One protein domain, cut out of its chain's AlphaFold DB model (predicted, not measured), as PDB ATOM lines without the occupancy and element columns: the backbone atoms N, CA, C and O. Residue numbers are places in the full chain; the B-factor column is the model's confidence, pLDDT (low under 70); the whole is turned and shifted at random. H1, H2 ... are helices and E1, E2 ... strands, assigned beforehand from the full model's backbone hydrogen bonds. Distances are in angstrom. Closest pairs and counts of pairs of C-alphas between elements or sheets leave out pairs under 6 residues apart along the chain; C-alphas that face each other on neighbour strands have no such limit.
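Overview. This is residues 233 to 273 and 292 to 415 of the 524 residues of an uncharacterized protein of Phormidesmis priestleyi Ana (UniProt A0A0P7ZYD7). A strongly twisted sheet of four strands is sandwiched between helices in three layers, with H4 and H5 on one face and H3 and H7 on the other. H1, H2 and H6 gather round H3, and the link from H4 to E3 loops out at the far end of H4. The 165 printed residues, of mixed class, include seven named helices and four named strands, in the order H1 H2 H3 E1 E2 H4 E3 H5 E4 H6 H7; the mixed sheet runs E1 E2 E3 E4. The whole is compact, with a radius of gyration of the C-alphas of 15.6 A and spans of 43 by 39 by 34 A.

Arrangement. H1, residues 234 to 237, and H2, residues 240 to 244, meet only through their link. H3, residues 249 to 263, touches H2, the closest C-alphas being those of Thr 243 and Leu 252, 5.7 A apart. E1, residues 296 to 299, forms an antiparallel hairpin with E2, residues 306 to 312, with N 298 and O 307 at 2.9 A. H3 is on the sheet, over E2, at a height of 8.7 A. E3, residues 356 to 361, is parallel to E2, with N 308 and O 356 at 2.9 A. H4, residues 321 to 339, is on the opposite face from H3, over E2 and E3, at a height of 9.7 A; E2, H4 and E3 make a strand-helix-strand unit, two parallel neighbour strands with a helix between, its crossover right-handed. H5, residues 367 to 375, touches residues 321 to 325 of H4 alone, with C-alphas 321 and 369 closest at 4.0 A. E4, residues 378 to 381, is parallel to E3, with N 359 and O 379 at 2.8 A; E3, H5 and E4 make a second right-handed unit. H6, residues 383 to 395, only grazes the sheet and touches H3, with C-alphas 259 and 390 closest at 5.9 A. H7, residues 402 to 410, runs across the strands, at 89 degrees to E3 on the local plane. Every O i to N i+4 pair is within hydrogen-bond range in H2, H3, H5, H6 and H7, and 12 of 15 in H4; H1 is too short for one.

Along the chain. H1 begins at C-alpha 234, (258.024, 244.467, 127.170). H3 is 21.0 A long, E2 19.7 A, H4 28.6 A and H6 18.1 A. H7 ends at C-alpha 410, (230.273, 244.112, 131.319).

Size, cuts and confidence. C-alphas 317 and 346 are farthest apart, 45.1 A. Residues 274 to 291 are not printed; C-alphas 273 and 292 are 9.8 A apart across the cut. The link from H4 to E3 is long. Mean pLDDT of the printed part is 76.6, and residues 330 to 354 are among the 44 under 70.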
ATOM      1  N   ASP A 233     259.465 244.478 131.181       74.25
ATOM      2  CA  ASP A 233     258.282 243.677 130.949       74.25
ATOM      3  C   ASP A 233     257.889 243.582 129.472       74.25
ATOM      4  O   ASP A 233     257.312 242.575 129.075       74.25
ATOM      5  N   LEU A 234     258.279 244.542 128.617       75.31
ATOM      6  CA  LEU A 234     258.024 244.467 127.170       75.31
ATOM      7  C   LEU A 234     258.558 243.163 126.565       75.31
ATOM      8  O   LEU A 234     257.936 242.607 125.666       75.31
ATOM      9  N   SER A 235     259.669 242.643 127.096       75.56
ATOM     10  CA  SER A 235     260.272 241.399 126.611       75.56
ATOM     11  C   SER A 235     259.359 240.177 126.764       75.56
ATOM     12  O   SER A 235     259.279 239.370 125.837       75.56
ATOM     13  N   TRP A 236     258.654 240.040 127.894       81.81
ATOM     14  CA  TRP A 236     257.703 238.945 128.107       81.81
ATOM     15  C   TRP A 236     256.315 239.279 127.559       81.81
ATOM     16  O   TRP A 236     255.634 238.380 127.071       81.81
ATOM     17  N   ILE A 237     255.908 240.553 127.557       82.62
ATOM     18  CA  ILE A 237     254.640 240.994 126.960       82.62
ATOM     19  C   ILE A 237     254.602 240.622 125.470       82.62
ATOM     20  O   ILE A 237     253.614 240.069 124.995       82.62
ATOM     21  N   GLN A 238     255.715 240.805 124.753       85.06
ATOM     22  CA  GLN A 238     255.848 240.408 123.346       85.06
ATOM     23  C   GLN A 238     255.736 238.889 123.106       85.06
ATOM     24  O   GLN A 238     255.596 238.461 121.961       85.06
ATOM     25  N   GLN A 239     255.780 238.059 124.156       86.69
ATOM     26  CA  GLN A 239     255.600 236.606 124.055       86.69
ATOM     27  C   GLN A 239     254.133 236.167 124.150       86.69
ATOM     28  O   GLN A 239     253.850 235.004 123.859       86.69
ATOM     29  N   ILE A 240     253.194 237.055 124.507       85.94
ATOM     30  CA  ILE A 240     251.773 236.705 124.694       85.94
ATOM     31  C   ILE A 240     251.175 236.145 123.398       85.94
ATOM     32  O   ILE A 240     250.660 235.025 123.397       85.94
ATOM     33  N   THR A 241     251.293 236.875 122.283       88.06
ATOM     34  CA  THR A 241     250.753 236.428 120.989       88.06
ATOM     35  C   THR A 241     251.428 235.150 120.482       88.06
ATOM     36  O   THR A 241     250.707 234.190 120.191       88.06
ATOM     37  N   PRO A 242     252.777 235.056 120.409       85.00
ATOM     38  CA  PRO A 242     253.448 233.819 120.004       85.00
ATOM     39  C   PRO A 242     253.024 232.604 120.834       85.00
ATOM     40  O   PRO A 242     252.757 231.539 120.277       85.00
ATOM     41  N   THR A 243     252.906 232.771 122.153       84.25
ATOM     42  CA  THR A 243     252.523 231.685 123.063       84.25
ATOM     43  C   THR A 243     251.058 231.297 122.884       84.25
ATOM     44  O   THR A 243     250.758 230.108 122.811       84.25
ATOM     45  N   GLY A 244     250.159 232.269 122.705       81.75
ATOM     46  CA  GLY A 244     248.743 232.021 122.416       81.75
ATOM     47  C   GLY A 244     248.491 231.338 121.068       81.75
ATOM     48  O   GLY A 244     247.484 230.661 120.890       81.75
ATOM     49  N   CYS A 245     249.430 231.463 120.127       80.62
ATOM     50  CA  CYS A 245     249.416 230.738 118.855       80.62
ATOM     51  C   CYS A 245     249.986 229.313 118.946       80.62
ATOM     52  O   CYS A 245     249.870 228.557 117.977       80.62
ATOM     53  N   SER A 246     250.645 228.977 120.055       82.56
ATOM     54  CA  SER A 246     251.300 227.690 120.289       82.56
ATOM     55  C   SER A 246     250.384 226.719 121.041       82.56
ATOM     56  O   SER A 246     249.288 227.087 121.457       82.56
ATOM     57  N   ASN A 247     250.855 225.491 121.267       75.38
ATOM     58  CA  ASN A 247     250.114 224.451 121.992       75.38
ATOM     59  C   ASN A 247     250.496 224.413 123.488       75.38
ATOM     60  O   ASN A 247     250.340 223.389 124.150       75.38
ATOM     61  N   LYS A 248     251.072 225.503 124.013       79.94
ATOM     62  CA  LYS A 248     251.589 225.594 125.384       79.94
ATOM     63  C   LYS A 248     250.641 226.393 126.275       79.94
ATOM     64  O   LYS A 248     250.852 227.576 126.534       79.94
ATOM     65  N   GLU A 249     249.570 225.744 126.720       79.88
ATOM     66  CA  GLU A 249     248.530 226.404 127.517       79.88
ATOM     67  C   GLU A 249     249.035 226.906 128.877       79.88
ATOM     68  O   GLU A 249     248.662 228.002 129.290       79.88
ATOM     69  N   ASP A 250     249.934 226.172 129.536       80.38
ATOM     70  CA  ASP A 250     250.487 226.571 130.839       80.38
ATOM     71  C   ASP A 250     251.342 227.845 130.739       80.38
ATOM     72  O   ASP A 250     251.182 228.770 131.541       80.38
ATOM     73  N   ASP A 251     252.184 227.939 129.704       83.06
ATOM     74  CA  ASP A 251     252.982 229.137 129.415       83.06
ATOM     75  C   ASP A 251     252.054 230.340 129.146       83.06
ATOM     76  O   ASP A 251     252.284 231.445 129.645       83.06
ATOM     77  N   LEU A 252     250.959 230.125 128.403       85.88
ATOM     78  CA  LEU A 252     249.957 231.160 128.138       85.88
ATOM     79  C   LEU A 252     249.264 231.615 129.429       85.88
ATOM     80  O   LEU A 252     249.162 232.820 129.662       85.88
ATOM     81  N   LYS A 253     248.832 230.684 130.290       85.50
ATOM     82  CA  LYS A 253     248.221 230.999 131.595       85.50
ATOM     83  C   LYS A 253     249.157 231.866 132.442       85.50
ATOM     84  O   LYS A 253     248.711 232.845 133.044       85.50
ATOM     85  N   GLN A 254     250.457 231.570 132.442       84.56
ATOM     86  CA  GLN A 254     251.447 232.370 133.162       84.56
ATOM     87  C   GLN A 254     251.553 233.804 132.615       84.56
ATOM     88  O   GLN A 254     251.551 234.758 133.399       84.56
ATOM     89  N   LEU A 255     251.601 233.978 131.293       86.50
ATOM     90  CA  LEU A 255     251.669 235.304 130.661       86.50
ATOM     91  C   LEU A 255     250.378 236.114 130.855       86.50
ATOM     92  O   LEU A 255     250.422 237.328 131.069       86.50
ATOM     93  N   VAL A 256     249.220 235.447 130.842       89.81
ATOM     94  CA  VAL A 256     247.923 236.066 131.147       89.81
ATOM     95  C   VAL A 256     247.908 236.553 132.588       89.81
ATOM     96  O   VAL A 256     247.612 237.720 132.839       89.81
ATOM     97  N   ARG A 257     248.314 235.706 133.537       86.31
ATOM     98  CA  ARG A 257     248.433 236.087 134.947       86.31
ATOM     99  C   ARG A 257     249.322 237.316 135.135       86.31
ATOM    100  O   ARG A 257     248.912 238.265 135.802       86.31
ATOM    101  N   GLN A 258     250.500 237.334 134.511       84.00
ATOM    102  CA  GLN A 258     251.410 238.483 134.560       84.00
ATOM    103  C   GLN A 258     250.776 239.751 133.975       84.00
ATOM    104  O   GLN A 258     250.883 240.818 134.579       84.00
ATOM    105  N   SER A 259     250.056 239.631 132.858       88.81
ATOM    106  CA  SER A 259     249.359 240.749 132.208       88.81
ATOM    107  C   SER A 259     248.325 241.401 133.126       88.81
ATOM    108  O   SER A 259     248.353 242.613 133.327       88.81
ATOM    109  N   TRP A 260     247.444 240.619 133.751       88.06
ATOM    110  CA  TRP A 260     246.394 241.174 134.614       88.06
ATOM    111  C   TRP A 260     246.942 241.789 135.903       88.06
ATOM    112  O   TRP A 260     246.468 242.845 136.328       88.06
ATOM    113  N   ILE A 261     248.004 241.212 136.471       84.25
ATOM    114  CA  ILE A 261     248.730 241.830 137.589       84.25
ATOM    115  C   ILE A 261     249.359 243.161 137.152       84.25
ATOM    116  O   ILE A 261     249.227 244.163 137.857       84.25
ATOM    117  N   LYS A 262     249.987 243.210 135.968       83.31
ATOM    118  CA  LYS A 262     250.589 244.431 135.405       83.31
ATOM    119  C   LYS A 262     249.551 245.529 135.151       83.31
ATOM    120  O   LYS A 262     249.839 246.708 135.370       83.31
ATOM    121  N   LEU A 263     248.337 245.161 134.739       84.25
ATOM    122  CA  LEU A 263     247.223 246.102 134.574       84.25
ATOM    123  C   LEU A 263     246.787 246.725 135.908       84.25
ATOM    124  O   LEU A 263     246.366 247.887 135.921       84.25
ATOM    125  N   GLY A 264     246.999 246.011 137.015       79.12
ATOM    126  CA  GLY A 264     246.728 246.449 138.384       79.12
ATOM    127  C   GLY A 264     245.756 245.540 139.138       79.12
ATOM    128  O   GLY A 264     245.411 245.847 140.275       79.12
ATOM    129  N   CYS A 265     245.300 244.439 138.535       79.38
ATOM    130  CA  CYS A 265     244.376 243.510 139.174       79.38
ATOM    131  C   CYS A 265     245.077 242.659 140.241       79.38
ATOM    132  O   CYS A 265     246.253 242.308 140.122       79.38
ATOM    133  N   LYS A 266     244.339 242.294 141.293       78.38
ATOM    134  CA  LYS A 266     244.839 241.440 142.372       78.38
ATOM    135  C   LYS A 266     244.334 240.019 142.177       78.38
ATOM    136  O   LYS A 266     243.131 239.793 142.165       78.38
ATOM    137  N   GLU A 267     245.243 239.066 142.052       78.56
ATOM    138  CA  GLU A 267     244.884 237.656 141.915       78.56
ATOM    139  C   GLU A 267     244.193 237.105 143.173       78.56
ATOM    140  O   GLU A 267     244.576 237.420 144.306       78.56
ATOM    141  N   ILE A 268     243.181 236.268 142.954       69.94
ATOM    142  CA  ILE A 268     242.463 235.515 143.979       69.94
ATOM    143  C   ILE A 268     243.028 234.094 143.963       69.94
ATOM    144  O   ILE A 268     242.749 233.314 143.057       69.94
ATOM    145  N   ILE A 269     243.863 233.761 144.948       61.28
ATOM    146  CA  ILE A 269     244.480 232.433 145.042       61.28
ATOM    147  C   ILE A 269     243.492 231.481 145.721       61.28
ATOM    148  O   ILE A 269     243.110 231.701 146.873       61.28
ATOM    149  N   SER A 270     243.106 230.394 145.050       44.91
ATOM    150  CA  SER A 270     242.333 229.316 145.669       44.91
ATOM    151  C   SER A 270     243.183 228.586 146.716       44.91
ATOM    152  O   SER A 270     244.213 227.990 146.407       44.91
ATOM    153  N   THR A 271     242.742 228.598 147.974       35.94
ATOM    154  CA  THR A 271     243.430 228.019 149.149       35.94
ATOM    155  C   THR A 271     243.664 226.502 149.131       35.94
ATOM    156  O   THR A 271     244.177 225.962 150.108       35.94
ATOM    157  N   THR A 272     243.349 225.781 148.057       35.06
ATOM    158  CA  THR A 272     243.706 224.356 147.929       35.06
ATOM    159  C   THR A 272     245.221 224.115 147.858       35.06
ATOM    160  O   THR A 272     245.656 223.001 148.129       35.06
ATOM    161  N   GLU A 273     246.039 225.146 147.617       40.25
ATOM    162  CA  GLU A 273     247.510 225.044 147.583       40.25
ATOM    163  C   GLU A 273     248.215 225.499 148.881       40.25
ATOM    164  O   GLU A 273     249.418 225.294 149.050       40.25
ATOM    165  N   SER A 292     247.757 224.389 138.205       43.81
ATOM    166  CA  SER A 292     246.741 223.358 137.981       43.81
ATOM    167  C   SER A 292     245.721 223.805 136.921       43.81
ATOM    168  O   SER A 292     245.688 224.966 136.515       43.81
ATOM    169  N   ASP A 293     244.856 222.888 136.493       49.28
ATOM    170  CA  ASP A 293     243.796 223.074 135.483       49.28
ATOM    171  C   ASP A 293     242.722 224.140 135.834       49.28
ATOM    172  O   ASP A 293     241.683 224.230 135.182       49.28
ATOM    173  N   ALA A 294     242.941 224.937 136.883       58.28
ATOM    174  CA  ALA A 294     242.020 225.945 137.387       58.28
ATOM    175  C   ALA A 294     242.028 227.238 136.547       58.28
ATOM    176  O   ALA A 294     243.064 227.682 136.045       58.28
ATOM    177  N   ASP A 295     240.855 227.866 136.437       66.00
ATOM    178  CA  ASP A 295     240.680 229.169 135.793       66.00
ATOM    179  C   ASP A 295     241.344 230.286 136.624       66.00
ATOM    180  O   ASP A 295     241.351 230.260 137.859       66.00
ATOM    181  N   LEU A 296     241.884 231.309 135.955       77.31
ATOM    182  CA  LEU A 296     242.539 232.436 136.623       77.31
ATOM    183  C   LEU A 296     241.489 233.440 137.104       77.31
ATOM    184  O   LEU A 296     240.676 233.901 136.306       77.31
ATOM    185  N   SER A 297     241.518 233.817 138.382       78.50
ATOM    186  CA  SER A 297     240.561 234.772 138.955       78.50
ATOM    187  C   SER A 297     241.252 235.988 139.560       78.50
ATOM    188  O   SER A 297     242.232 235.868 140.296       78.50
ATOM    189  N   PHE A 298     240.720 237.173 139.271       76.25
ATOM    190  CA  PHE A 298     241.275 238.449 139.712       76.25
ATOM    191  C   PHE A 298     240.186 239.362 140.268       76.25
ATOM    192  O   PHE A 298     239.089 239.425 139.725       76.25
ATOM    193  N   ASN A 299     240.521 240.132 141.296       74.00
ATOM    194  CA  ASN A 299     239.737 241.277 141.738       74.00
ATOM    195  C   ASN A 299     240.279 242.549 141.090       74.00
ATOM    196  O   ASN A 299     241.493 242.803 141.095       74.00
ATOM    197  N   ASN A 300     239.376 243.384 140.583       65.00
ATOM    198  CA  ASN A 300     239.712 244.773 140.314       65.00
ATOM    199  C   ASN A 300     240.010 245.457 141.665       65.00
ATOM    200  O   ASN A 300     239.175 245.393 142.562       65.00
ATOM    201  N   PRO A 301     241.172 246.102 141.872       59.84
ATOM    202  CA  PRO A 301     241.490 246.757 143.146       59.84
ATOM    203  C   PRO A 301     240.482 247.839 143.555       59.84
ATOM    204  O   PRO A 301     240.443 248.213 144.726       59.84
ATOM    205  N   PHE A 302     239.686 248.344 142.609       53.84
ATOM    206  CA  PHE A 302     238.760 249.446 142.836       53.84
ATOM    207  C   PHE A 302     237.277 249.059 142.719       53.84
ATOM    208  O   PHE A 302     236.414 249.927 142.849       53.84
ATOM    209  N   SER A 303     236.962 247.778 142.504       63.81
ATOM    210  CA  SER A 303     235.583 247.279 142.501       63.81
ATOM    211  C   SER A 303     235.485 245.895 143.152       63.81
ATOM    212  O   SER A 303     236.476 245.198 143.337       63.81
ATOM    213  N   ILE A 304     234.273 245.481 143.517       61.56
ATOM    214  CA  ILE A 304     234.006 244.126 144.032       61.56
ATOM    215  C   ILE A 304     233.834 243.090 142.907       61.56
ATOM    216  O   ILE A 304     233.391 241.973 143.163       61.56
ATOM    217  N   THR A 305     234.117 243.460 141.654       68.12
ATOM    218  CA  THR A 305     233.924 242.587 140.498       68.12
ATOM    219  C   THR A 305     235.108 241.648 140.310       68.12
ATOM    220  O   THR A 305     236.254 242.069 140.135       68.12
ATOM    221  N   THR A 306     234.790 240.355 140.286       75.62
ATOM    222  CA  THR A 306     235.725 239.287 139.938       75.62
ATOM    223  C   THR A 306     235.810 239.139 138.422       75.62
ATOM    224  O   THR A 306     234.789 239.064 137.736       75.62
ATOM    225  N   ILE A 307     237.025 239.054 137.894       82.25
ATOM    226  CA  ILE A 307     237.314 238.708 136.503       82.25
ATOM    227  C   ILE A 307     237.846 237.280 136.492       82.25
ATOM    228  O   ILE A 307     238.895 237.017 137.078       82.25
ATOM    229  N   THR A 308     237.139 236.372 135.823       83.81
ATOM    230  CA  THR A 308     237.553 234.974 135.662       83.81
ATOM    231  C   THR A 308     237.934 234.712 134.215       83.81
ATOM    232  O   THR A 308     237.186 235.045 133.290       83.81
ATOM    233  N   ILE A 309     239.107 234.117 134.026       86.81
ATOM    234  CA  ILE A 309     239.754 233.968 132.730       86.81
ATOM    235  C   ILE A 309     240.117 232.513 132.501       86.81
ATOM    236  O   ILE A 309     240.934 231.941 133.227       86.81
ATOM    237  N   LYS A 310     239.554 231.953 131.433       87.62
ATOM    238  CA  LYS A 310     239.933 230.645 130.915       87.62
ATOM    239  C   LYS A 310     240.820 230.826 129.699       87.62
ATOM    240  O   LYS A 310     240.464 231.548 128.768       87.62
ATOM    241  N   CYS A 311     241.981 230.188 129.722       86.19
ATOM    242  CA  CYS A 311     242.914 230.194 128.602       86.19
ATOM    243  C   CYS A 311     242.709 228.924 127.783       86.19
ATOM    244  O   CYS A 311     242.500 227.858 128.354       86.19
ATOM    245  N   ARG A 312     242.783 229.033 126.459       81.56
ATOM    246  CA  ARG A 312     242.807 227.877 125.563       81.56
ATOM    247  C   ARG A 312     243.874 228.101 124.499       81.56
ATOM    248  O   ARG A 312     243.816 229.090 123.769       81.56
ATOM    249  N   ALA A 313     244.856 227.206 124.465       72.31
ATOM    250  CA  ALA A 313     245.919 227.198 123.463       72.31
ATOM    251  C   ALA A 313     245.474 226.487 122.173       72.31
ATOM    252  O   ALA A 313     244.500 225.733 122.196       72.31
ATOM    253  N   ASN A 314     246.226 226.704 121.085       69.31
ATOM    254  CA  ASN A 314     245.898 226.299 119.713       69.31
ATOM    255  C   ASN A 314     245.885 224.771 119.511       69.31
ATOM    256  O   ASN A 314     246.816 224.191 118.954       69.31
ATOM    257  N   ASN A 315     244.831 224.107 119.979       63.44
ATOM    258  CA  ASN A 315     244.742 222.644 120.010       63.44
ATOM    259  C   ASN A 315     243.679 222.086 119.047       63.44
ATOM    260  O   ASN A 315     243.697 220.894 118.738       63.44
ATOM    261  N   HIS A 316     242.756 222.923 118.556       63.28
ATOM    262  CA  HIS A 316     241.643 222.519 117.687       63.28
ATOM    263  C   HIS A 316     241.379 223.549 116.577       63.28
ATOM    264  O   HIS A 316     241.900 224.652 116.609       63.28
ATOM    265  N   SER A 317     240.558 223.209 115.577       73.06
ATOM    266  CA  SER A 317     240.192 224.153 114.508       73.06
ATOM    267  C   SER A 317     239.213 225.245 114.959       73.06
ATOM    268  O   SER A 317     239.148 226.301 114.334       73.06
ATOM    269  N   CYS A 318     238.434 224.986 116.013       81.44
ATOM    270  CA  CYS A 318     237.446 225.906 116.575       81.44
ATOM    271  C   CYS A 318     237.122 225.557 118.037       81.44
ATOM    272  O   CYS A 318     237.362 224.435 118.496       81.44
ATOM    273  N   VAL A 319     236.544 226.514 118.764       84.62
ATOM    274  CA  VAL A 319     235.985 226.299 120.105       84.62
ATOM    275  C   VAL A 319     234.545 225.806 119.984       84.62
ATOM    276  O   VAL A 319     233.708 226.447 119.343       84.62
ATOM    277  N   THR A 320     234.254 224.660 120.602       87.81
ATOM    278  CA  THR A 320     232.937 224.016 120.527       87.81
ATOM    279  C   THR A 320     231.969 224.541 121.584       87.81
ATOM    280  O   THR A 320     232.355 225.187 122.562       87.81
ATOM    281  N   ASN A 321     230.681 224.247 121.394       87.81
ATOM    282  CA  ASN A 321     229.634 224.669 122.316       87.81
ATOM    283  C   ASN A 321     229.799 224.038 123.708       87.81
ATOM    284  O   ASN A 321     229.563 224.705 124.712       87.81
ATOM    285  N   GLU A 322     230.253 222.783 123.775       85.12
ATOM    286  CA  GLU A 322     230.480 222.069 125.033       85.12
ATOM    287  C   GLU A 322     231.537 222.777 125.888       85.12
ATOM    288  O   GLU A 322     231.346 222.936 127.090       85.12
ATOM    289  N   ALA A 323     232.616 223.274 125.273       83.56
ATOM    290  CA  ALA A 323     233.666 224.001 125.988       83.56
ATOM    291  C   ALA A 323     233.147 225.315 126.603       83.56
ATOM    292  O   ALA A 323     233.513 225.669 127.726       83.56
ATOM    293  N   ILE A 324     232.264 226.022 125.888       86.25
ATOM    294  CA  ILE A 324     231.622 227.248 126.379       86.25
ATOM    295  C   ILE A 324     230.648 226.947 127.516       86.25
ATOM    296  O   ILE A 324     230.659 227.652 128.525       86.25
ATOM    297  N   GLN A 325     229.833 225.900 127.382       84.50
ATOM    298  CA  GLN A 325     228.892 225.489 128.425       84.50
ATOM    299  C   GLN A 325     229.623 225.058 129.699       84.50
ATOM    300  O   GLN A 325     229.297 225.550 130.774       84.50
ATOM    301  N   GLN A 326     230.690 224.262 129.574       82.19
ATOM    302  CA  GLN A 326     231.535 223.879 130.708       82.19
ATOM    303  C   GLN A 326     232.099 225.101 131.441       82.19
ATOM    304  O   GLN A 326     232.021 225.174 132.664       82.19
ATOM    305  N   PHE A 327     232.625 226.091 130.714       81.94
ATOM    306  CA  PHE A 327     233.122 227.322 131.332       81.94
ATOM    307  C   PHE A 327     232.001 228.144 131.989       81.94
ATOM    308  O   PHE A 327     232.176 228.701 133.073       81.94
ATOM    309  N   ALA A 328     230.824 228.202 131.364       79.31
ATOM    310  CA  ALA A 328     229.681 228.917 131.914       79.31
ATOM    311  C   ALA A 328     229.160 228.291 133.223       79.31
ATOM    312  O   ALA A 328     228.760 229.050 134.111       79.31
ATOM    313  N   GLU A 329     229.186 226.957 133.328       72.75
ATOM    314  CA  GLU A 329     228.669 226.150 134.446       72.75
ATOM    315  C   GLU A 329     229.662 225.971 135.607       72.75
ATOM    316  O   GLU A 329     229.234 225.904 136.758       72.75
ATOM    317  N   GLN A 330     230.974 225.926 135.340       65.00
ATOM    318  CA  GLN A 330     232.011 225.774 136.377       65.00
ATOM    319  C   GLN A 330     232.211 227.051 137.214       65.00
ATOM    320  O   GLN A 330     232.595 226.984 138.383       65.00
ATOM    321  N   LEU A 331     231.900 228.220 136.646       59.28
ATOM    322  CA  LEU A 331     232.139 229.520 137.282       59.28
ATOM    323  C   LEU A 331     231.311 229.773 138.557       59.28
ATOM    324  O   LEU A 331     231.893 230.192 139.558       59.28
ATOM    325  N   PRO A 332     229.983 229.526 138.574       53.47
ATOM    326  CA  PRO A 332     229.171 229.700 139.778       53.47
ATOM    327  C   PRO A 332     229.664 228.865 140.966       53.47
ATOM    328  O   PRO A 332     229.673 229.365 142.085       53.47
ATOM    329  N   GLN A 333     230.123 227.631 140.723       54.34
ATOM    330  CA  GLN A 333     230.561 226.710 141.778       54.34
ATOM    331  C   GLN A 333     231.905 227.126 142.395       54.34
ATOM    332  O   GLN A 333     232.039 227.161 143.616       54.34
ATOM    333  N   GLN A 334     232.887 227.511 141.573       54.09
ATOM    334  CA  GLN A 334     234.213 227.904 142.070       54.09
ATOM    335  C   GLN A 334     234.197 229.235 142.827       54.09
ATOM    336  O   GLN A 334     234.887 229.379 143.838       54.09
ATOM    337  N   VAL A 335     233.394 230.204 142.373       52.69
ATOM    338  CA  VAL A 335     233.230 231.479 143.081       52.69
ATOM    339  C   VAL A 335     232.537 231.239 144.431       52.69
ATOM    340  O   VAL A 335     232.987 231.744 145.449       52.69
ATOM    341  N   GLU A 336     231.507 230.399 144.513       54.72
ATOM    342  CA  GLU A 336     230.811 230.134 145.783       54.72
ATOM    343  C   GLU A 336     231.698 229.408 146.827       54.72
ATOM    344  O   GLU A 336     231.688 229.747 148.016       54.72
ATOM    345  N   GLU A 337     232.557 228.479 146.390       53.56
ATOM    346  CA  GLU A 337     233.507 227.767 147.263       53.56
ATOM    347  C   GLU A 337     234.694 228.618 147.752       53.56
ATOM    348  O   GLU A 337     235.237 228.366 148.832       53.56
ATOM    349  N   GLN A 338     235.134 229.615 146.976       51.12
ATOM    350  CA  GLN A 338     236.266 230.476 147.350       51.12
ATOM    351  C   GLN A 338     235.881 231.514 148.416       51.12
ATOM    352  O   GLN A 338     236.668 231.803 149.322       51.12
ATOM    353  N   PHE A 339     234.658 232.044 148.359       49.75
ATOM    354  CA  PHE A 339     234.210 233.101 149.271       49.75
ATOM    355  C   PHE A 339     233.686 232.581 150.615       49.75
ATOM    356  O   PHE A 339     233.775 233.296 151.607       49.75
ATOM    357  N   THR A 340     233.252 231.322 150.703       48.34
ATOM    358  CA  THR A 340     232.905 230.679 151.989       48.34
ATOM    359  C   THR A 340     234.118 230.437 152.901       48.34
ATOM    360  O   THR A 340     233.942 230.197 154.092       48.34
ATOM    361  N   LYS A 341     235.349 230.516 152.369       47.25
ATOM    362  CA  LYS A 341     236.609 230.278 153.105       47.25
ATOM    363  C   LYS A 341     237.356 231.545 153.528       47.25
ATOM    364  O   LYS A 341     238.331 231.446 154.268       47.25
ATOM    365  N   THR A 342     236.933 232.717 153.060       43.53
ATOM    366  CA  THR A 342     237.514 234.003 153.471       43.53
ATOM    367  C   THR A 342     236.560 234.602 154.506       43.53
ATOM    368  O   THR A 342     235.374 234.671 154.207       43.53
ATOM    369  N   ASP A 343     237.026 235.005 155.697       41.34
ATOM    370  CA  ASP A 343     236.231 235.558 156.829       41.34
ATOM    371  C   ASP A 343     235.527 236.911 156.520       41.34
ATOM    372  O   ASP A 343     235.547 237.866 157.295       41.34
ATOM    373  N   LEU A 344     234.903 237.041 155.354       44.09
ATOM    374  CA  LEU A 344     234.105 238.175 154.909       44.09
ATOM    375  C   LEU A 344     232.630 237.780 155.009       44.09
ATOM    376  O   LEU A 344     231.956 237.554 154.009       44.09
ATOM    377  N   HIS A 345     232.120 237.700 156.239       43.22
ATOM    378  CA  HIS A 345     230.719 237.371 156.534       43.22
ATOM    379  C   HIS A 345     229.690 238.435 156.096       43.22
ATOM    380  O   HIS A 345     228.508 238.275 156.380       43.22
ATOM    381  N   ASP A 346     230.105 239.484 155.377       43.50
ATOM    382  CA  ASP A 346     229.264 240.654 155.087       43.50
ATOM    383  C   ASP A 346     229.170 241.031 153.594       43.50
ATOM    384  O   ASP A 346     228.759 242.137 153.243       43.50
ATOM    385  N   VAL A 347     229.526 240.124 152.673       45.47
ATOM    386  CA  VAL A 347     229.321 240.358 151.230       45.47
ATOM    387  C   VAL A 347     228.066 239.627 150.766       45.47
ATOM    388  O   VAL A 347     228.022 238.407 150.647       45.47
ATOM    389  N   ASN A 348     227.025 240.411 150.497       43.41
ATOM    390  CA  ASN A 348     225.726 239.963 150.013       43.41
ATOM    391  C   ASN A 348     225.891 239.034 148.785       43.41
ATOM    392  O   ASN A 348     226.372 239.474 147.738       43.41
ATOM    393  N   HIS A 349     225.473 237.764 148.884       44.88
ATOM    394  CA  HIS A 349     225.591 236.731 147.831       44.88
ATOM    395  C   HIS A 349     225.036 237.162 146.452       44.88
ATOM    396  O   HIS A 349     225.381 236.585 145.422       44.88
ATOM    397  N   GLN A 350     224.193 238.201 146.399       43.03
ATOM    398  CA  GLN A 350     223.696 238.793 145.153       43.03
ATOM    399  C   GLN A 350     224.717 239.685 144.417       43.03
ATOM    400  O   GLN A 350     224.633 239.798 143.195       43.03
ATOM    401  N   GLN A 351     225.684 240.298 145.109       42.28
ATOM    402  CA  GLN A 351     226.731 241.126 144.486       42.28
ATOM    403  C   GLN A 351     227.865 240.278 143.881       42.28
ATOM    404  O   GLN A 351     228.397 240.635 142.831       42.28
ATOM    405  N   LEU A 352     228.129 239.101 144.460       43.38
ATOM    406  CA  LEU A 352     229.081 238.083 143.982       43.38
ATOM    407  C   LEU A 352     228.731 237.469 142.613       43.38
ATOM    408  O   LEU A 352     229.575 236.846 141.976       43.38
ATOM    409  N   ARG A 353     227.503 237.674 142.118       45.66
ATOM    410  CA  ARG A 353     227.070 237.208 140.788       45.66
ATOM    411  C   ARG A 353     227.570 238.067 139.625       45.66
ATOM    412  O   ARG A 353     227.382 237.679 138.474       45.66
ATOM    413  N   LYS A 354     228.192 239.220 139.882       63.16
ATOM    414  CA  LYS A 354     228.755 240.080 138.828       63.16
ATOM    415  C   LYS A 354     230.201 239.692 138.525       63.16
ATOM    416  O   LYS A 354     231.108 240.495 138.716       63.16
ATOM    417  N   SER A 355     230.410 238.460 138.067       75.06
ATOM    418  CA  SER A 355     231.705 238.019 137.543       75.06
ATOM    419  C   SER A 355     231.809 238.357 136.057       75.06
ATOM    420  O   SER A 355     230.945 237.951 135.272       75.06
ATOM    421  N   ILE A 356     232.875 239.036 135.650       86.94
ATOM    422  CA  ILE A 356     233.224 239.176 134.237       86.94
ATOM    423  C   ILE A 356     233.914 237.889 133.796       86.94
ATOM    424  O   ILE A 356     234.908 237.478 134.389       86.94
ATOM    425  N   LYS A 357     233.398 237.263 132.737       89.19
ATOM    426  CA  LYS A 357     233.959 236.036 132.163       89.19
ATOM    427  C   LYS A 357     234.740 236.372 130.901       89.19
ATOM    428  O   LYS A 357     234.200 237.039 130.011       89.19
ATOM    429  N   ILE A 358     235.982 235.904 130.816       93.25
ATOM    430  CA  ILE A 358     236.836 236.067 129.640       93.25
ATOM    431  C   ILE A 358     237.337 234.695 129.187       93.25
ATOM    432  O   ILE A 358     237.945 233.959 129.959       93.25
ATOM    433  N   LEU A 359     237.098 234.363 127.923       92.88
ATOM    434  CA  LEU A 359     237.760 233.260 127.240       92.88
ATOM    435  C   LEU A 359     238.889 233.838 126.384       92.88
ATOM    436  O   LEU A 359     238.621 234.559 125.423       92.88
ATOM    437  N   LEU A 360     240.136 233.513 126.723       92.75
ATOM    438  CA  LEU A 360     241.297 233.898 125.928       92.75
ATOM    439  C   LEU A 360     241.690 232.762 124.979       92.75
ATOM    440  O   LEU A 360     242.129 231.701 125.427       92.75
ATOM    441  N   THR A 361     241.512 232.977 123.678       90.75
ATOM    442  CA  THR A 361     241.713 231.946 122.645       90.75
ATOM    443  C   THR A 361     241.991 232.583 121.289       90.75
ATOM    444  O   THR A 361     241.421 233.624 120.940       90.75
ATOM    445  N   LYS A 362     242.860 231.954 120.498       90.44
ATOM    446  CA  LYS A 362     243.099 232.360 119.109       90.44
ATOM    447  C   LYS A 362     242.019 231.815 118.173       90.44
ATOM    448  O   LYS A 362     241.719 232.429 117.152       90.44
ATOM    449  N   GLU A 363     241.451 230.665 118.507       89.12
ATOM    450  CA  GLU A 363     240.556 229.919 117.636       89.12
ATOM    451  C   GLU A 363     239.173 230.558 117.515       89.12
ATOM    452  O   GLU A 363     238.646 231.102 118.492       89.12
ATOM    453  N   PRO A 364     238.546 230.480 116.332       91.88
ATOM    454  CA  PRO A 364     237.186 230.948 116.174       91.88
ATOM    455  C   PRO A 364     236.191 230.054 116.929       91.88
ATOM    456  O   PRO A 364     236.410 228.849 117.092       91.88
ATOM    457  N   LEU A 365     235.073 230.625 117.362       92.19
ATOM    458  CA  LEU A 365     233.931 229.867 117.869       92.19
ATOM    459  C   LEU A 365     233.107 229.291 116.714       92.19
ATOM    460  O   LEU A 365     232.978 229.900 115.654       92.19
ATOM    461  N   THR A 366     232.491 228.128 116.933       93.62
ATOM    462  CA  THR A 366     231.383 227.688 116.071       93.62
ATOM    463  C   THR A 366     230.163 228.592 116.268       93.62
ATOM    464  O   THR A 366     230.012 229.205 117.325       93.62
ATOM    465  N   ASP A 367     229.239 228.634 115.304       94.00
ATOM    466  CA  ASP A 367     228.025 229.468 115.400       94.00
ATOM    467  C   ASP A 367     227.222 229.197 116.683       94.00
ATOM    468  O   ASP A 367     226.752 230.117 117.358       94.00
ATOM    469  N   GLN A 368     227.110 227.922 117.067       93.12
ATOM    470  CA  GLN A 368     226.432 227.520 118.296       93.12
ATOM    471  C   GLN A 368     227.199 227.979 119.545       93.12
ATOM    472  O   GLN A 368     226.593 228.498 120.481       93.12
ATOM    473  N   ALA A 369     228.528 227.840 119.550       91.69
ATOM    474  CA  ALA A 369     229.369 228.286 120.655       91.69
ATOM    475  C   ALA A 369     229.339 229.817 120.812       91.69
ATOM    476  O   ALA A 369     229.276 230.318 121.933       91.69
ATOM    477  N   GLN A 370     229.291 230.558 119.703       95.56
ATOM    478  CA  GLN A 370     229.139 232.012 119.683       95.56
ATOM    479  C   GLN A 370     227.799 232.449 120.288       95.56
ATOM    480  O   GLN A 370     227.758 233.376 121.101       95.56
ATOM    481  N   GLN A 371     226.704 231.767 119.942       94.19
ATOM    482  CA  GLN A 371     225.389 232.053 120.516       94.19
ATOM    483  C   GLN A 371     225.360 231.775 122.026       94.19
ATOM    484  O   GLN A 371     224.867 232.602 122.796       94.19
ATOM    485  N   SER A 372     225.952 230.663 122.463       92.50
ATOM    486  CA  SER A 372     226.069 230.321 123.884       92.50
ATOM    487  C   SER A 372     226.959 231.299 124.651       92.50
ATOM    488  O   SER A 372     226.605 231.706 125.756       92.50
ATOM    489  N   ALA A 373     228.074 231.747 124.068       92.12
ATOM    490  CA  ALA A 373     228.947 232.748 124.680       92.12
ATOM    491  C   ALA A 373     228.212 234.082 124.873       92.12
ATOM    492  O   ALA A 373     228.328 234.702 125.932       92.12
ATOM    493  N   LYS A 374     227.393 234.489 123.891       93.19
ATOM    494  CA  LYS A 374     226.523 235.670 123.994       93.19
ATOM    495  C   LYS A 374     225.479 235.522 125.098       93.19
ATOM    496  O   LYS A 374     225.325 236.440 125.895       93.19
ATOM    497  N   GLN A 375     224.805 234.375 125.184       90.50
ATOM    498  CA  GLN A 375     223.804 234.103 126.226       90.50
ATOM    499  C   GLN A 375     224.410 234.045 127.636       90.50
ATOM    500  O   GLN A 375     223.777 234.473 128.598       90.50
ATOM    501  N   ALA A 376     225.639 233.544 127.758       88.25
ATOM    502  CA  ALA A 376     226.357 233.431 129.024       88.25
ATOM    503  C   ALA A 376     227.173 234.686 129.400       88.25
ATOM    504  O   ALA A 376     227.871 234.661 130.418       88.25
ATOM    505  N   ASN A 377     227.099 235.760 128.600       91.62
ATOM    506  CA  ASN A 377     227.875 236.999 128.742       91.62
ATOM    507  C   ASN A 377     229.399 236.773 128.839       91.62
ATOM    508  O   ASN A 377     230.098 237.434 129.608       91.62
ATOM    509  N   ILE A 378     229.926 235.814 128.074       91.94
ATOM    510  CA  ILE A 378     231.362 235.519 128.016       91.94
ATOM    511  C   ILE A 378     232.010 236.428 126.977       91.94
ATOM    512  O   ILE A 378     231.624 236.423 125.810       91.94
ATOM    513  N   ASN A 379     233.019 237.196 127.380       95.44
ATOM    514  CA  ASN A 379     233.848 237.954 126.448       95.44
ATOM    515  C   ASN A 379     234.910 237.027 125.862       95.44
ATOM    516  O   ASN A 379     235.645 236.388 126.608       95.44
ATOM    517  N   VAL A 380     235.013 236.961 124.541       95.25
ATOM    518  CA  VAL A 380     236.117 236.257 123.884       95.25
ATOM    519  C   VAL A 380     237.174 237.298 123.549       95.25
ATOM    520  O   VAL A 380     236.846 238.337 122.982       95.25
ATOM    521  N   MET A 381     238.418 237.044 123.945       95.38
ATOM    522  CA  MET A 381     239.552 237.948 123.751       95.38
ATOM    523  C   MET A 381     240.687 237.199 123.055       95.38
ATOM    524  O   MET A 381     241.028 236.074 123.425       95.38
ATOM    525  N   ARG A 382     241.289 237.829 122.049       94.19
ATOM    526  CA  ARG A 382     242.452 237.293 121.345       94.19
ATOM    527  C   ARG A 382     243.740 237.576 122.135       94.19
ATOM    528  O   ARG A 382     243.832 238.629 122.775       94.19
ATOM    529  N   PRO A 383     244.745 236.679 122.104       92.88
ATOM    530  CA  PRO A 383     246.059 236.939 122.701       92.88
ATOM    531  C   PRO A 383     246.675 238.273 122.250       92.88
ATOM    532  O   PRO A 383     247.239 238.996 123.068       92.88
ATOM    533  N   GLU A 384     246.486 238.633 120.982       93.31
ATOM    534  CA  GLU A 384     246.906 239.895 120.372       93.31
ATOM    535  C   GLU A 384     246.312 241.105 121.105       93.31
ATOM    536  O   GLU A 384     247.014 242.065 121.417       93.31
ATOM    537  N   THR A 385     245.025 241.047 121.448       94.81
ATOM    538  CA  THR A 385     244.324 242.119 122.164       94.81
ATOM    539  C   THR A 385     244.853 242.284 123.587       94.81
ATOM    540  O   THR A 385     245.069 243.410 124.038       94.81
ATOM    541  N   LEU A 386     245.115 241.175 124.293       94.94
ATOM    542  CA  LEU A 386     245.731 241.230 125.623       94.94
ATOM    543  C   LEU A 386     247.154 241.792 125.552       94.94
ATOM    544  O   LEU A 386     247.525 242.612 126.392       94.94
ATOM    545  N   GLN A 387     247.932 241.391 124.544       92.56
ATOM    546  CA  GLN A 387     249.267 241.933 124.321       92.56
ATOM    547  C   GLN A 387     249.214 243.445 124.107       92.56
ATOM    548  O   GLN A 387     249.897 244.167 124.829       92.56
ATOM    549  N   ARG A 388     248.349 243.934 123.207       93.12
ATOM    550  CA  ARG A 388     248.172 245.374 122.955       93.12
ATOM    551  C   ARG A 388     247.823 246.140 124.232       93.12
ATOM    552  O   ARG A 388     248.378 247.203 124.503       93.12
ATOM    553  N   LEU A 389     246.919 245.595 125.044       92.19
ATOM    554  CA  LEU A 389     246.517 246.205 126.311       92.19
ATOM    555  C   LEU A 389     247.691 246.284 127.309       92.19
ATOM    556  O   LEU A 389     247.899 247.321 127.945       92.19
ATOM    557  N   SER A 390     248.475 245.208 127.421       89.81
ATOM    558  CA  SER A 390     249.658 245.130 128.285       89.81
ATOM    559  C   SER A 390     250.791 246.049 127.816       89.81
ATOM    560  O   SER A 390     251.400 246.735 128.636       89.81
ATOM    561  N   GLU A 391     251.048 246.115 126.510       86.88
ATOM    562  CA  GLU A 391     252.031 247.021 125.907       86.88
ATOM    563  C   GLU A 391     251.651 248.484 126.152       86.88
ATOM    564  O   GLU A 391     252.492 249.266 126.592       86.88
ATOM    565  N   LEU A 392     250.374 248.843 125.967       83.06
ATOM    566  CA  LEU A 392     249.877 250.191 126.240       83.06
ATOM    567  C   LEU A 392     250.087 250.583 127.714       83.06
ATOM    568  O   LEU A 392     250.539 251.692 127.999       83.06
ATOM    569  N   LYS A 393     249.830 249.664 128.656       83.75
ATOM    570  CA  LYS A 393     250.089 249.876 130.091       83.75
ATOM    571  C   LYS A 393     251.578 250.017 130.416       83.75
ATOM    572  O   LYS A 393     251.923 250.823 131.280       83.75
ATOM    573  N   ALA A 394     252.434 249.217 129.783       78.25
ATOM    574  CA  ALA A 394     253.879 249.228 130.000       78.25
ATOM    575  C   ALA A 394     254.525 250.516 129.468       78.25
ATOM    576  O   ALA A 394     255.334 251.143 130.150       78.25
ATOM    577  N   GLN A 395     254.121 250.940 128.268       74.25
ATOM    578  CA  GLN A 395     254.632 252.150 127.626       74.25
ATOM    579  C   GLN A 395     254.105 253.426 128.294       74.25
ATOM    580  O   GLN A 395     254.854 254.387 128.452       74.25
ATOM    581  N   TYR A 396     252.838 253.426 128.724       74.50
ATOM    582  CA  TYR A 396     252.195 254.579 129.356       74.50
ATOM    583  C   TYR A 396     251.553 254.170 130.689       74.50
ATOM    584  O   TYR A 396     250.342 253.914 130.765       74.50
ATOM    585  N   PRO A 397     252.346 254.108 131.777       71.19
ATOM    586  CA  PRO A 397     251.826 253.823 133.105       71.19
ATOM    587  C   PRO A 397     250.712 254.806 133.481       71.19
ATOM    588  O   PRO A 397     250.920 256.013 133.531       71.19
ATOM    589  N   GLY A 398     249.516 254.276 133.740       71.50
ATOM    590  CA  GLY A 398     248.332 255.077 134.072       71.50
ATOM    591  C   GLY A 398     247.388 255.360 132.899       71.50
ATOM    592  O   GLY A 398     246.299 255.861 133.142       71.50
ATOM    593  N   ALA A 399     247.732 254.977 131.662       74.56
ATOM    594  CA  ALA A 399     246.841 255.155 130.510       74.56
ATOM    595  C   ALA A 399     245.588 254.263 130.558       74.56
ATOM    596  O   ALA A 399     244.549 254.627 130.017       74.56
ATOM    597  N   ILE A 400     245.672 253.093 131.197       81.50
ATOM    598  CA  ILE A 400     244.538 252.171 131.307       81.50
ATOM    599  C   ILE A 400     243.674 252.532 132.516       81.50
ATOM    600  O   ILE A 400     244.067 252.289 133.660       81.50
ATOM    601  N   ASP A 401     242.473 253.034 132.241       81.31
ATOM    602  CA  ASP A 401     241.396 253.164 133.221       81.31
ATOM    603  C   ASP A 401     240.694 251.808 133.410       81.31
ATOM    604  O   ASP A 401     239.953 251.336 132.541       81.31
ATOM    605  N   LEU A 402     240.934 251.175 134.564       82.00
ATOM    606  CA  LEU A 402     240.357 249.873 134.899       82.00
ATOM    607  C   LEU A 402     238.841 249.923 135.125       82.00
ATOM    608  O   LEU A 402     238.180 248.925 134.852       82.00
ATOM    609  N   PHE A 403     238.270 251.046 135.573       79.62
ATOM    610  CA  PHE A 403     236.815 251.173 135.712       79.62
ATOM    611  C   PHE A 403     236.143 251.211 134.346       79.62
ATOM    612  O   PHE A 403     235.137 250.538 134.113       79.62
ATOM    613  N   LYS A 404     236.725 251.971 133.415       84.56
ATOM    614  CA  LYS A 404     236.228 252.029 132.043       84.56
ATOM    615  C   LYS A 404     236.405 250.687 131.333       84.56
ATOM    616  O   LYS A 404     235.474 250.236 130.674       84.56
ATOM    617  N   LEU A 405     237.544 250.014 131.505       89.12
ATOM    618  CA  LEU A 405     237.745 248.666 130.964       89.12
ATOM    619  C   LEU A 405     236.713 247.672 131.522       89.12
ATOM    620  O   LEU A 405     236.120 246.911 130.758       89.12
ATOM    621  N   GLU A 406     236.452 247.708 132.830       86.81
ATOM    622  CA  GLU A 406     235.428 246.878 133.472       86.81
ATOM    623  C   GLU A 406     234.041 247.126 132.864       86.81
ATOM    624  O   GLU A 406     233.349 246.175 132.493       86.81
ATOM    625  N   TYR A 407     233.662 248.394 132.679       87.31
ATOM    626  CA  TYR A 407     232.410 248.765 132.023       87.31
ATOM    627  C   TYR A 407     232.308 248.186 130.603       87.31
ATOM    628  O   TYR A 407     231.289 247.594 130.244       87.31
ATOM    629  N   TYR A 408     233.379 248.280 129.807       90.50
ATOM    630  CA  TYR A 408     233.418 247.692 128.464       90.50
ATOM    631  C   TYR A 408     233.226 246.174 128.509       90.50
ATOM    632  O   TYR A 408     232.487 245.623 127.698       90.50
ATOM    633  N   LEU A 409     233.855 245.486 129.460       91.19
ATOM    634  CA  LEU A 409     233.744 244.036 129.608       91.19
ATOM    635  C   LEU A 409     232.354 243.581 130.090       91.19
ATOM    636  O   LEU A 409     231.924 242.480 129.744       91.19
ATOM    637  N   GLN A 410     231.633 244.409 130.851       90.00
ATOM    638  CA  GLN A 410     230.273 244.112 131.319       90.00
ATOM    639  C   GLN A 410     229.203 244.337 130.249       90.00
ATOM    640  O   GLN A 410     228.180 243.656 130.257       90.00
ATOM    641  N   MET A 411     229.407 245.297 129.348       89.81
ATOM    642  CA  MET A 411     228.418 245.651 128.331       89.81
ATOM    643  C   MET A 411     228.481 244.728 127.113       89.81
ATOM    644  O   MET A 411     229.556 244.299 126.691       89.81
ATOM    645  N   ALA A 412     227.327 244.481 126.496       89.81
ATOM    646  CA  ALA A 412     227.250 243.846 125.186       89.81
ATOM    647  C   ALA A 412     227.973 244.703 124.113       89.81
ATOM    648  O   ALA A 412     228.030 245.928 124.246       89.81
ATOM    649  N   PRO A 413     228.495 244.103 123.026       94.31
ATOM    650  CA  PRO A 413     228.392 242.688 122.672       94.31
ATOM    651  C   PRO A 413     229.360 241.770 123.443       94.31
ATOM    652  O   PRO A 413     230.435 242.188 123.876       94.31
ATOM    653  N   HIS A 414     228.947 240.508 123.584       94.06
ATOM    654  CA  HIS A 414     229.730 239.383 124.113       94.06
ATOM    655  C   HIS A 414     230.029 238.367 122.988       94.06
ATOM    656  O   HIS A 414     229.599 238.559 121.846       94.06
ATOM    657  N   GLY A 415     230.755 237.289 123.289       94.81
ATOM    658  CA  GLY A 415     231.320 236.383 122.284       94.81
ATOM    659  C   GLY A 415     232.523 237.012 121.579       94.81
ATOM    660  O   GLY A 415     233.186 237.877 122.152       94.81
TER     661      GLY A 415